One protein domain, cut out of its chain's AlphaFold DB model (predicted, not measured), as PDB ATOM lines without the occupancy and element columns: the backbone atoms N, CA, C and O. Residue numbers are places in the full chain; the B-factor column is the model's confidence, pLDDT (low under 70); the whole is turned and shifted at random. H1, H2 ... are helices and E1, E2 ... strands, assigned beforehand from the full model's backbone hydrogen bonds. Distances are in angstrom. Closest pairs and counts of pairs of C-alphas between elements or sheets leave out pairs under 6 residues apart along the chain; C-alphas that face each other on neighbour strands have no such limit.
ATOM      1  N   LEU A 119     273.922  91.054 286.617       83.50
ATOM      2  CA  LEU A 119     275.199  90.748 285.975       83.50
ATOM      3  C   LEU A 119     275.258  89.260 285.630       83.50
ATOM      4  O   LEU A 119     275.073  88.418 286.506       83.50
ATOM      5  N   PHE A 120     275.537  88.941 284.365       84.31
ATOM      6  CA  PHE A 120     275.787  87.565 283.947       84.31
ATOM      7  C   PHE A 120     277.235  87.161 284.255       84.31
ATOM      8  O   PHE A 120     278.178  87.878 283.918       84.31
ATOM      9  N   ILE A 121     277.407  85.999 284.875       84.00
ATOM     10  CA  ILE A 121     278.685  85.406 285.261       84.00
ATOM     11  C   ILE A 121     278.774  84.048 284.571       84.00
ATOM     12  O   ILE A 121     278.017  83.139 284.895       84.00
ATOM     13  N   SER A 122     279.684  83.899 283.610       81.06
ATOM     14  CA  SER A 122     279.783  82.682 282.792       81.06
ATOM     15  C   SER A 122     280.181  81.440 283.594       81.06
ATOM     16  O   SER A 122     279.677  80.358 283.318       81.06
ATOM     17  N   SER A 123     281.048  81.590 284.596       79.44
ATOM     18  CA  SER A 123     281.393  80.519 285.532       79.44
ATOM     19  C   SER A 123     281.806  81.095 286.883       79.44
ATOM     20  O   SER A 123     282.468  82.129 286.956       79.44
ATOM     21  N   LEU A 124     281.390  80.450 287.974       72.50
ATOM     22  CA  LEU A 124     281.736  80.901 289.330       72.50
ATOM     23  C   LEU A 124     283.086  80.336 289.783       72.50
ATOM     24  O   LEU A 124     283.894  81.047 290.380       72.50
ATOM     25  N   ALA A 125     283.318  79.057 289.496       71.12
ATOM     26  CA  ALA A 125     284.500  78.289 289.862       71.12
ATOM     27  C   ALA A 125     284.607  77.051 288.956       71.12
ATOM     28  O   ALA A 125     283.698  76.772 288.175       71.12
ATOM     29  N   ASP A 126     285.699  76.300 289.076       71.31
ATOM     30  CA  ASP A 126     285.905  75.080 288.296       71.31
ATOM     31  C   ASP A 126     284.812  74.046 288.623       71.31
ATOM     32  O   ASP A 126     284.515  73.791 289.795       71.31
ATOM     33  N   GLY A 127     284.182  73.485 287.587       74.12
ATOM     34  CA  GLY A 127     283.037  72.578 287.720       74.12
ATOM     35  C   GLY A 127     281.675  73.273 287.874       74.12
ATOM     36  O   GLY A 127     280.671  72.590 288.053       74.12
ATOM     37  N   TYR A 128     281.624  74.608 287.789       73.12
ATOM     38  CA  TYR A 128     280.399  75.415 287.842       73.12
ATOM     39  C   TYR A 128     280.269  76.269 286.572       73.12
ATOM     40  O   TYR A 128     280.435  77.493 286.606       73.12
ATOM     41  N   ASP A 129     279.955  75.607 285.455       76.25
ATOM     42  CA  ASP A 129     280.003  76.180 284.097       76.25
ATOM     43  C   ASP A 129     278.615  76.508 283.509       76.25
ATOM     44  O   ASP A 129     278.471  76.768 282.316       76.25
ATOM     45  N   HIS A 130     277.567  76.497 284.337       72.81
ATOM     46  CA  HIS A 130     276.182  76.643 283.873       72.81
ATOM     47  C   HIS A 130     275.734  78.089 283.602       72.81
ATOM     48  O   HIS A 130     274.607  78.295 283.155       72.81
ATOM     49  N   GLY A 131     276.596  79.084 283.832       81.06
ATOM     50  CA  GLY A 131     276.224  80.496 283.768       81.06
ATOM     51  C   GLY A 131     275.279  80.912 284.904       81.06
ATOM     52  O   GLY A 131     274.353  80.201 285.282       81.06
ATOM     53  N   TYR A 132     275.507  82.090 285.472       82.75
ATOM     54  CA  TYR A 132     274.794  82.580 286.649       82.75
ATOM     55  C   TYR A 132     274.393  84.036 286.457       82.75
ATOM     56  O   TYR A 132     275.088  84.792 285.784       82.75
ATOM     57  N   PHE A 133     273.294  84.451 287.084       83.62
ATOM     58  CA  PHE A 133     272.936  85.861 287.200       83.62
ATOM     59  C   PHE A 133     273.078  86.311 288.649       83.62
ATOM     60  O   PHE A 133     272.483  85.722 289.550       83.62
ATOM     61  N   ALA A 134     273.853  87.369 288.866       82.44
ATOM     62  CA  ALA A 134     273.902  88.082 290.133       82.44
ATOM     63  C   ALA A 134     272.906  89.246 290.087       82.44
ATOM     64  O   ALA A 134     273.086  90.173 289.295       82.44
ATOM     65  N   TYR A 135     271.867  89.193 290.923       83.12
ATOM     66  CA  TYR A 135     270.882  90.265 291.079       83.12
ATOM     67  C   TYR A 135     271.332  91.228 292.177       83.12
ATOM     68  O   TYR A 135     271.444  90.853 293.338       83.12
ATOM     69  N   LEU A 136     271.588  92.477 291.806       78.69
ATOM     70  CA  LEU A 136     272.245  93.474 292.654       78.69
ATOM     71  C   LEU A 136     271.281  94.216 293.586       78.69
ATOM     72  O   LEU A 136     271.724  94.852 294.535       78.69
ATOM     73  N   ARG A 137     269.969  94.132 293.334       73.94
ATOM     74  CA  ARG A 137     268.929  94.711 294.202       73.94
ATOM     75  C   ARG A 137     268.521  93.811 295.366       73.94
ATOM     76  O   ARG A 137     267.819  94.272 296.259       73.94
ATOM     77  N   HIS A 138     268.934  92.545 295.358       73.00
ATOM     78  CA  HIS A 138     268.618  91.603 296.426       73.00
ATOM     79  C   HIS A 138     269.835  91.428 297.328       73.00
ATOM     80  O   HIS A 138     270.747  90.664 297.016       73.00
ATOM     81  N   LEU A 139     269.865  92.174 298.431       69.44
ATOM     82  CA  LEU A 139     270.907  92.068 299.448       69.44
ATOM     83  C   LEU A 139     270.365  91.302 300.646       69.44
ATOM     84  O   LEU A 139     269.461  91.766 301.337       69.44
ATOM     85  N   GLU A 140     270.953  90.140 300.909       72.25
ATOM     86  CA  GLU A 140     270.715  89.395 302.141       72.25
ATOM     87  C   GLU A 140     271.903  89.579 303.079       72.25
ATOM     88  O   GLU A 140     273.043  89.258 302.740       72.25
ATOM     89  N   GLN A 141     271.628  90.071 304.284       74.81
ATOM     90  CA  GLN A 141     272.596  90.037 305.368       74.81
ATOM     91  C   GLN A 141     272.523  88.665 306.038       74.81
ATOM     92  O   GLN A 141     271.473  88.264 306.531       74.81
ATOM     93  N   ILE A 142     273.644  87.948 306.061       77.56
ATOM     94  CA  ILE A 142     273.760  86.638 306.711       77.56
ATOM     95  C   ILE A 142     274.725  86.780 307.881       77.56
ATOM     96  O   ILE A 142     275.792  87.389 307.746       77.56
ATOM     97  N   TRP A 143     274.367  86.224 309.038       78.25
ATOM     98  CA  TRP A 143     275.239  86.286 310.200       78.25
ATOM     99  C   TRP A 143     276.442  85.359 309.989       78.25
ATOM    100  O   TRP A 143     276.284  84.197 309.625       78.25
ATOM    101  N   GLN A 144     277.668  85.851 310.204       76.38
ATOM    102  CA  GLN A 144     278.897  85.096 309.900       76.38
ATOM    103  C   GLN A 144     278.935  83.667 310.484       76.38
ATOM    104  O   GLN A 144     279.417  82.766 309.792       76.38
ATOM    105  N   PRO A 145     278.443  83.405 311.712       80.06
ATOM    106  CA  PRO A 145     278.392  82.054 312.263       80.06
ATOM    107  C   PRO A 145     277.564  81.069 311.435       80.06
ATOM    108  O   PRO A 145     277.846  79.878 311.503       80.06
ATOM    109  N   GLU A 146     276.613  81.546 310.629       76.88
ATOM    110  CA  GLU A 146     275.758  80.752 309.732       76.88
ATOM    111  C   GLU A 146     276.442  80.411 308.392       76.88
ATOM    112  O   GLU A 146     275.866  79.720 307.547       76.88
ATOM    113  N   ILE A 147     277.689  80.853 308.197       75.19
ATOM    114  CA  ILE A 147     278.460  80.637 306.972       75.19
ATOM    115  C   ILE A 147     279.555  79.593 307.214       75.19
ATOM    116  O   ILE A 147     280.417  79.727 308.090       75.19
ATOM    117  N   ALA A 148     279.573  78.554 306.379       76.62
ATOM    118  CA  ALA A 148     280.656  77.577 306.368       76.62
ATOM    119  C   ALA A 148     281.879  78.149 305.628       76.62
ATOM    120  O   ALA A 148     281.947  78.129 304.401       76.62
ATOM    121  N   LEU A 149     282.862  78.650 306.383       70.94
ATOM    122  CA  LEU A 149     284.122  79.190 305.843       70.94
ATOM    123  C   LEU A 149     285.174  78.113 305.519       70.94
ATOM    124  O   LEU A 149     286.204  78.417 304.921       70.94
ATOM    125  N   GLY A 150     284.938  76.864 305.919       68.00
ATOM    126  CA  GLY A 150     285.875  75.763 305.730       68.00
ATOM    127  C   GLY A 150     285.190  74.394 305.750       68.00
ATOM    128  O   GLY A 150     284.037  74.286 306.173       68.00
ATOM    129  N   PRO A 151     285.892  73.338 305.306       65.25
ATOM    130  CA  PRO A 151     285.335  71.991 305.145       65.25
ATOM    131  C   PRO A 151     284.944  71.317 306.469       65.25
ATOM    132  O   PRO A 151     284.163  70.373 306.471       65.25
ATOM    133  N   SER A 152     285.453  71.806 307.601       66.12
ATOM    134  CA  SER A 152     285.216  71.261 308.942       66.12
ATOM    135  C   SER A 152     283.849  71.617 309.550       66.12
ATOM    136  O   SER A 152     283.519  71.117 310.621       66.12
ATOM    137  N   ARG A 153     283.030  72.450 308.889       60.84
ATOM    138  CA  ARG A 153     281.668  72.801 309.334       60.84
ATOM    139  C   ARG A 153     280.628  72.226 308.371       60.84
ATOM    140  O   ARG A 153     280.131  72.925 307.498       60.84
ATOM    141  N   ALA A 154     280.321  70.940 308.535       53.91
ATOM    142  CA  ALA A 154     279.408  70.179 307.673       53.91
ATOM    143  C   ALA A 154     277.994  69.979 308.268       53.91
ATOM    144  O   ALA A 154     277.294  69.045 307.883       53.91
ATOM    145  N   HIS A 155     277.559  70.807 309.226       56.09
ATOM    146  CA  HIS A 155     276.199  70.683 309.768       56.09
ATOM    147  C   HIS A 155     275.133  71.301 308.848       56.09
ATOM    148  O   HIS A 155     275.372  72.283 308.148       56.09
ATOM    149  N   ILE A 156     273.934  70.718 308.926       56.62
ATOM    150  CA  ILE A 156     272.762  70.838 308.036       56.62
ATOM    151  C   ILE A 156     272.135  72.258 307.975       56.62
ATOM    152  O   ILE A 156     271.162  72.475 307.266       56.62
ATOM    153  N   GLY A 157     272.707  73.260 308.651       64.00
ATOM    154  CA  GLY A 157     272.186  74.638 308.684       64.00
ATOM    155  C   GLY A 157     273.074  75.712 308.047       64.00
ATOM    156  O   GLY A 157     272.669  76.869 308.012       64.00
ATOM    157  N   TYR A 158     274.280  75.382 307.574       63.56
ATOM    158  CA  TYR A 158     275.226  76.397 307.100       63.56
ATOM    159  C   TYR A 158     275.092  76.689 305.605       63.56
ATOM    160  O   TYR A 158     275.080  75.778 304.775       63.56
ATOM    161  N   ARG A 159     275.086  77.979 305.244       64.50
ATOM    162  CA  ARG A 159     275.209  78.411 303.846       64.50
ATOM    163  C   ARG A 159     276.682  78.388 303.445       64.50
ATOM    164  O   ARG A 159     277.542  78.930 304.143       64.50
ATOM    165  N   ARG A 160     276.996  77.761 302.311       64.31
ATOM    166  CA  ARG A 160     278.350  77.770 301.744       64.31
ATOM    167  C   ARG A 160     278.454  78.905 300.737       64.31
ATOM    168  O   ARG A 160     277.704  78.934 299.767       64.31
ATOM    169  N   ILE A 161     279.388  79.820 300.967       70.00
ATOM    170  CA  ILE A 161     279.660  80.935 300.060       70.00
ATOM    171  C   ILE A 161     280.957  80.631 299.318       70.00
ATOM    172  O   ILE A 161     281.999  80.392 299.930       70.00
ATOM    173  N   SER A 162     280.885  80.613 297.992       65.44
ATOM    174  CA  SER A 162     282.052  80.471 297.124       65.44
ATOM    175  C   SER A 162     282.714  81.832 296.927       65.44
ATOM    176  O   SER A 162     282.029  82.848 296.804       65.44
ATOM    177  N   ARG A 163     284.049  81.870 296.868       70.94
ATOM    178  CA  ARG A 163     284.758  83.091 296.467       70.94
ATOM    179  C   ARG A 163     284.553  83.315 294.972       70.94
ATOM    180  O   ARG A 163     284.790  82.405 294.182       70.94
ATOM    181  N   LEU A 164     284.135  84.521 294.600       71.56
ATOM    182  CA  LEU A 164     284.124  84.960 293.207       71.56
ATOM    183  C   LEU A 164     285.562  85.156 292.717       71.56
ATOM    184  O   LEU A 164     286.437  85.572 293.481       71.56
ATOM    185  N   ARG A 165     285.805  84.877 291.433       76.75
ATOM    186  CA  ARG A 165     287.065  85.255 290.781       76.75
ATOM    187  C   ARG A 165     287.205  86.779 290.803       76.75
ATOM    188  O   ARG A 165     286.218  87.495 290.646       76.75
ATOM    189  N   GLU A 166     288.433  87.263 290.960       78.12
ATOM    190  CA  GLU A 166     288.738  88.693 291.122       78.12
ATOM    191  C   GLU A 166     288.161  89.566 289.994       78.12
ATOM    192  O   GLU A 166     287.606  90.635 290.249       78.12
ATOM    193  N   THR A 167     288.179  89.057 288.759       77.56
ATOM    194  CA  THR A 167     287.586  89.712 287.583       77.56
ATOM    195  C   THR A 167     286.087  89.982 287.739       77.56
ATOM    196  O   THR A 167     285.612  91.046 287.343       77.56
ATOM    197  N   TYR A 168     285.336  89.062 288.350       80.62
ATOM    198  CA  TYR A 168     283.908  89.251 288.606       80.62
ATOM    199  C   TYR A 168     283.656  90.169 289.795       80.62
ATOM    200  O   TYR A 168     282.713  90.949 289.741       80.62
ATOM    201  N   THR A 169     284.501  90.138 290.830       80.75
ATOM    202  CA  THR A 169     284.380  91.037 291.989       80.75
ATOM    203  C   THR A 169     284.407  92.500 291.559       80.75
ATOM    204  O   THR A 169     283.543  93.277 291.961       80.75
ATOM    205  N   HIS A 170     285.351  92.870 290.691       81.94
ATOM    206  CA  HIS A 170     285.455  94.240 290.193       81.94
ATOM    207  C   HIS A 170     284.247  94.638 289.331       81.94
ATOM    208  O   HIS A 170     283.642  95.684 289.563       81.94
ATOM    209  N   ALA A 171     283.850  93.792 288.375       81.38
ATOM    210  CA  ALA A 171     282.691  94.057 287.519       81.38
ATOM    211  C   ALA A 171     281.388  94.185 288.329       81.38
ATOM    212  O   ALA A 171     280.557  95.050 288.050       81.38
ATOM    213  N   LEU A 172     281.226  93.352 289.359       81.75
ATOM    214  CA  LEU A 172     280.063  93.354 290.239       81.75
ATOM    215  C   LEU A 172     280.046  94.603 291.124       81.75
ATOM    216  O   LEU A 172     279.010  95.257 291.195       81.75
ATOM    217  N   ALA A 173     281.184  95.002 291.698       83.31
ATOM    218  CA  ALA A 173     281.308  96.245 292.461       83.31
ATOM    219  C   ALA A 173     280.991  97.488 291.608       83.31
ATOM    220  O   ALA A 173     280.222  98.347 292.036       83.31
ATOM    221  N   GLN A 174     281.511  97.561 290.378       83.62
ATOM    222  CA  GLN A 174     281.203  98.655 289.450       83.62
ATOM    223  C   GLN A 174     279.715  98.711 289.100       83.62
ATOM    224  O   GLN A 174     279.100  99.778 289.138       83.62
ATOM    225  N   ARG A 175     279.112  97.564 288.769       81.31
ATOM    226  CA  ARG A 175     277.689  97.496 288.421       81.31
ATOM    227  C   ARG A 175     276.804  97.844 289.617       81.31
ATOM    228  O   ARG A 175     275.810  98.540 289.451       81.31
ATOM    229  N   PHE A 176     277.200  97.420 290.813       80.94
ATOM    230  CA  PHE A 176     276.525  97.746 292.064       80.94
ATOM    231  C   PHE A 176     276.568  99.250 292.349       80.94
ATOM    232  O   PHE A 176     275.529  99.849 292.614       80.94
ATOM    233  N   ALA A 177     277.732  99.888 292.186       80.38
ATOM    234  CA  ALA A 177     277.862 101.337 292.317       80.38
ATOM    235  C   ALA A 177     276.931 102.092 291.350       80.38
ATOM    236  O   ALA A 177     276.240 103.015 291.769       80.38
ATOM    237  N   LEU A 178     276.836 101.663 290.083       80.56
ATOM    238  CA  LEU A 178     275.936 102.276 289.092       80.56
ATOM    239  C   LEU A 178     274.455 102.180 289.487       80.56
ATOM    240  O   LEU A 178     273.710 103.143 289.314       80.56
ATOM    241  N   VAL A 179     274.027 101.035 290.028       77.19
ATOM    242  CA  VAL A 179     272.653 100.862 290.524       77.19
ATOM    243  C   VAL A 179     272.367 101.842 291.662       77.19
ATOM    244  O   VAL A 179     271.357 102.541 291.605       77.19
ATOM    245  N   TYR A 180     273.258 101.956 292.648       73.75
ATOM    246  CA  TYR A 180     273.077 102.886 293.768       73.75
ATOM    247  C   TYR A 180     273.112 104.351 293.333       73.75
ATOM    248  O   TYR A 180     272.261 105.128 293.754       73.75
ATOM    249  N   MET A 181     274.016 104.717 292.423       76.69
ATOM    250  CA  MET A 181     274.036 106.064 291.848       76.69
ATOM    251  C   MET A 181     272.712 106.417 291.157       76.69
ATOM    252  O   MET A 181     272.278 107.559 291.238       76.69
ATOM    253  N   SER A 182     272.053 105.456 290.497       72.75
ATOM    254  CA  SER A 182     270.759 105.703 289.843       72.75
ATOM    255  C   SER A 182     269.566 105.797 290.799       72.75
ATOM    256  O   SER A 182     268.544 106.367 290.424       72.75
ATOM    257  N   ILE A 183     269.674 105.222 292.000       73.75
ATOM    258  CA  ILE A 183     268.628 105.285 293.031       73.75
ATOM    259  C   ILE A 183     268.741 106.599 293.820       73.75
ATOM    260  O   ILE A 183     267.725 107.119 294.274       73.75
ATOM    261  N   GLY A 184     269.954 107.149 293.927       67.00
ATOM    262  CA  GLY A 184     270.260 108.290 294.784       67.00
ATOM    263  C   GLY A 184     270.617 107.845 296.201       67.00
ATOM    264  O   GLY A 184     270.513 106.662 296.546       67.00
ATOM    265  N   LEU A 185     271.098 108.781 297.017       73.06
ATOM    266  CA  LEU A 185     271.325 108.530 298.439       73.06
ATOM    267  C   LEU A 185     270.054 108.889 299.225       73.06
ATOM    268  O   LEU A 185     269.213 109.629 298.715       73.06
ATOM    269  N   PRO A 186     269.866 108.352 300.444       77.19
ATOM    270  CA  PRO A 186     268.769 108.785 301.305       77.19
ATOM    271  C   PRO A 186     268.786 110.305 301.461       77.19
ATOM    272  O   PRO A 186     269.856 110.890 301.644       77.19
ATOM    273  N   THR A 187     267.614 110.934 301.393       78.44
ATOM    274  CA  THR A 187     267.484 112.396 301.434       78.44
ATOM    275  C   THR A 187     268.138 112.981 302.683       78.44
ATOM    276  O   THR A 187     268.817 113.995 302.595       78.44
ATOM    277  N   GLU A 188     268.067 112.278 303.815       80.81
ATOM    278  CA  GLU A 188     268.698 112.704 305.066       80.81
ATOM    279  C   GLU A 188     270.229 112.777 304.957       80.81
ATOM    280  O   GLU A 188     270.867 113.631 305.567       80.81
ATOM    281  N   TYR A 189     270.844 111.883 304.177       81.00
ATOM    282  CA  TYR A 189     272.282 111.939 303.925       81.00
ATOM    283  C   TYR A 189     272.638 113.117 303.014       81.00
ATOM    284  O   TYR A 189     273.644 113.787 303.245       81.00
ATOM    285  N   GLU A 190     271.833 113.361 301.976       80.81
ATOM    286  CA  GLU A 190     272.053 114.470 301.043       80.81
ATOM    287  C   GLU A 190     271.932 115.823 301.756       80.81
ATOM    288  O   GLU A 190     272.835 116.647 301.636       80.81
ATOM    289  N   GLU A 191     270.918 115.994 302.607       85.00
ATOM    290  CA  GLU A 191     270.723 117.188 303.439       85.00
ATOM    291  C   GLU A 191     271.900 117.442 304.391       85.00
ATOM    292  O   GLU A 191     272.392 118.564 304.501       85.00
ATOM    293  N   VAL A 192     272.398 116.398 305.066       84.19
ATOM    294  CA  VAL A 192     273.555 116.519 305.970       84.19
ATOM    295  C   VAL A 192     274.833 116.851 305.197       84.19
ATOM    296  O   VAL A 192     275.640 117.660 305.657       84.19
ATOM    297  N   ARG A 193     275.037 116.250 304.019       84.06
ATOM    298  CA  ARG A 193     276.187 116.550 303.157       84.06
ATOM    299  C   ARG A 193     276.164 118.006 302.698       84.06
ATOM    300  O   ARG A 193     277.203 118.661 302.754       84.06
ATOM    301  N   ASP A 194     275.012 118.492 302.257       86.12
ATOM    302  CA  ASP A 194     274.865 119.851 301.744       86.12
ATOM    303  C   ASP A 194     275.021 120.877 302.884       86.12
ATOM    304  O   ASP A 194     275.782 121.830 302.738       86.12
ATOM    305  N   LEU A 195     274.479 120.596 304.079       86.75
ATOM    306  CA  LEU A 195     274.744 121.380 305.293       86.75
ATOM    307  C   LEU A 195     276.248 121.463 305.614       86.75
ATOM    308  O   LEU A 195     276.764 122.527 305.955       86.75
ATOM    309  N   HIS A 196     276.976 120.347 305.513       83.75
ATOM    310  CA  HIS A 196     278.426 120.345 305.714       83.75
ATOM    311  C   HIS A 196     279.176 121.154 304.646       83.75
ATOM    312  O   HIS A 196     280.183 121.784 304.977       83.75
ATOM    313  N   ALA A 197     278.710 121.152 303.396       84.00
ATOM    314  CA  ALA A 197     279.290 121.953 302.321       84.00
ATOM    315  C   ALA A 197     279.068 123.461 302.554       84.00
ATOM    316  O   ALA A 197     280.026 124.229 302.492       84.00
ATOM    317  N   GLU A 198     277.852 123.871 302.924       85.75
ATOM    318  CA  GLU A 198     277.512 125.269 303.238       85.75
ATOM    319  C   GLU A 198     278.326 125.816 304.422       85.75
ATOM    320  O   GLU A 198     278.831 126.940 304.383       85.75
ATOM    321  N   LEU A 199     278.518 125.003 305.467       84.12
ATOM    322  CA  LEU A 199     279.351 125.370 306.616       84.12
ATOM    323  C   LEU A 199     280.825 125.586 306.236       84.12
ATOM    324  O   LEU A 199     281.505 126.386 306.879       84.12
ATOM    325  N   LEU A 200     281.326 124.888 305.213       78.25
ATOM    326  CA  LEU A 200     282.689 125.060 304.705       78.25
ATOM    327  C   LEU A 200     282.820 126.296 303.806       78.25
ATOM    328  O   LEU A 200     283.829 126.993 303.895       78.25
ATOM    329  N   GLU A 201     281.810 126.605 302.989       73.19
ATOM    330  CA  GLU A 201     281.779 127.828 302.175       73.19
ATOM    331  C   GLU A 201     281.697 129.093 303.040       73.19
ATOM    332  O   GLU A 201     282.377 130.076 302.756       73.19
ATOM    333  N   GLY A 202     280.953 129.050 304.150       63.53
ATOM    334  CA  GLY A 202     280.896 130.145 305.126       63.53
ATOM    335  C   GLY A 202     282.145 130.296 306.008       63.53
ATOM    336  O   GLY A 202     282.266 131.289 306.726       63.53
ATOM    337  N   ALA A 203     283.065 129.325 305.982       58.44
ATOM    338  CA  ALA A 203     284.300 129.322 306.771       58.44
ATOM    339  C   ALA A 203     285.548 129.741 305.969       58.44
ATOM    340  O   ALA A 203     286.634 129.857 306.545       58.44
TER     341      ALA A 203
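Overview. This is residues 119 to 203 of the 205 residues of an uncharacterized protein of Nocardioides simplex (UniProt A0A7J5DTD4). A small two-stranded hairpin, E1 and E2, sits beside the first half of the helix H1, a wide open loop of residues 136 to 165 swings out from it and back, and a long arm runs off the other way: the end of H1 and then H2, the two helices making a corner. Only the arm, residues 181 to 203, sticks out free. The printed part has 85 residues with two named strands and then two named helices, in the order E1 E2 H1 H2; the sheet is E1 - E2, antiparallel. The class is mostly helix, though under half of the residues are in named elements. The whole is extended, with a radius of gyration of the C-alphas of 19.4 A and spans of 59 by 29 by 20 A, the arm adding much of the length.

Along the chain. Start at C-alpha 119, at (275.199, 90.748, 285.975), where strand E1, residues 119 to 121, begins. Strand E2 is residues 132 to 135. Find C-alpha 166 at (288.738, 88.693, 291.122); from there helix H1, residues 166 to 183, runs 26.1 A to C-alpha 183. Helix H2, residues 187 to 201, runs 21.0 A and ends at C-alpha 201, at (281.779, 127.828, 302.175).

Arrangement. Look first at the hairpin of E1 and E2, antiparallel at 154 degrees between their directions. C-alphas 120 and 133 face each other at 4.6 A; N 121 and O 132 are within hydrogen-bond range at 2.8 A, and N 119 and O 134 at 2.9 A. E1 and H1 have 3 pairs of C-alphas within 8 A, the closest being those of Leu 119 and Leu 172, 7.0 A apart. Within 10 A, residues 168 to 176 of H1 make 10 pairs with E1 and 3 with E2. Farther out, H2 is apart from H1, from E1 and from E2. In H1 and H2 every O i to N i+4 pair is within hydrogen-bond range.

Size, cuts and confidence. The two C-alphas farthest apart are those of Gly 127 and Gly 202, 60.2 A. The outline is only just a rod, and without residues 181 to 203 the body of 62 residues spans 37 by 28 by 17 A. The printed part has no cut. The link from E2 to H1, 30 residues, is long; that from E1 to E2 is short and that from H1 to H2 is tight. In the B-factor column you will find a mean pLDDT of the printed part of 75.7; it is under 70 at residues 139, 150 to 160, 162, 184 and 202 to 203.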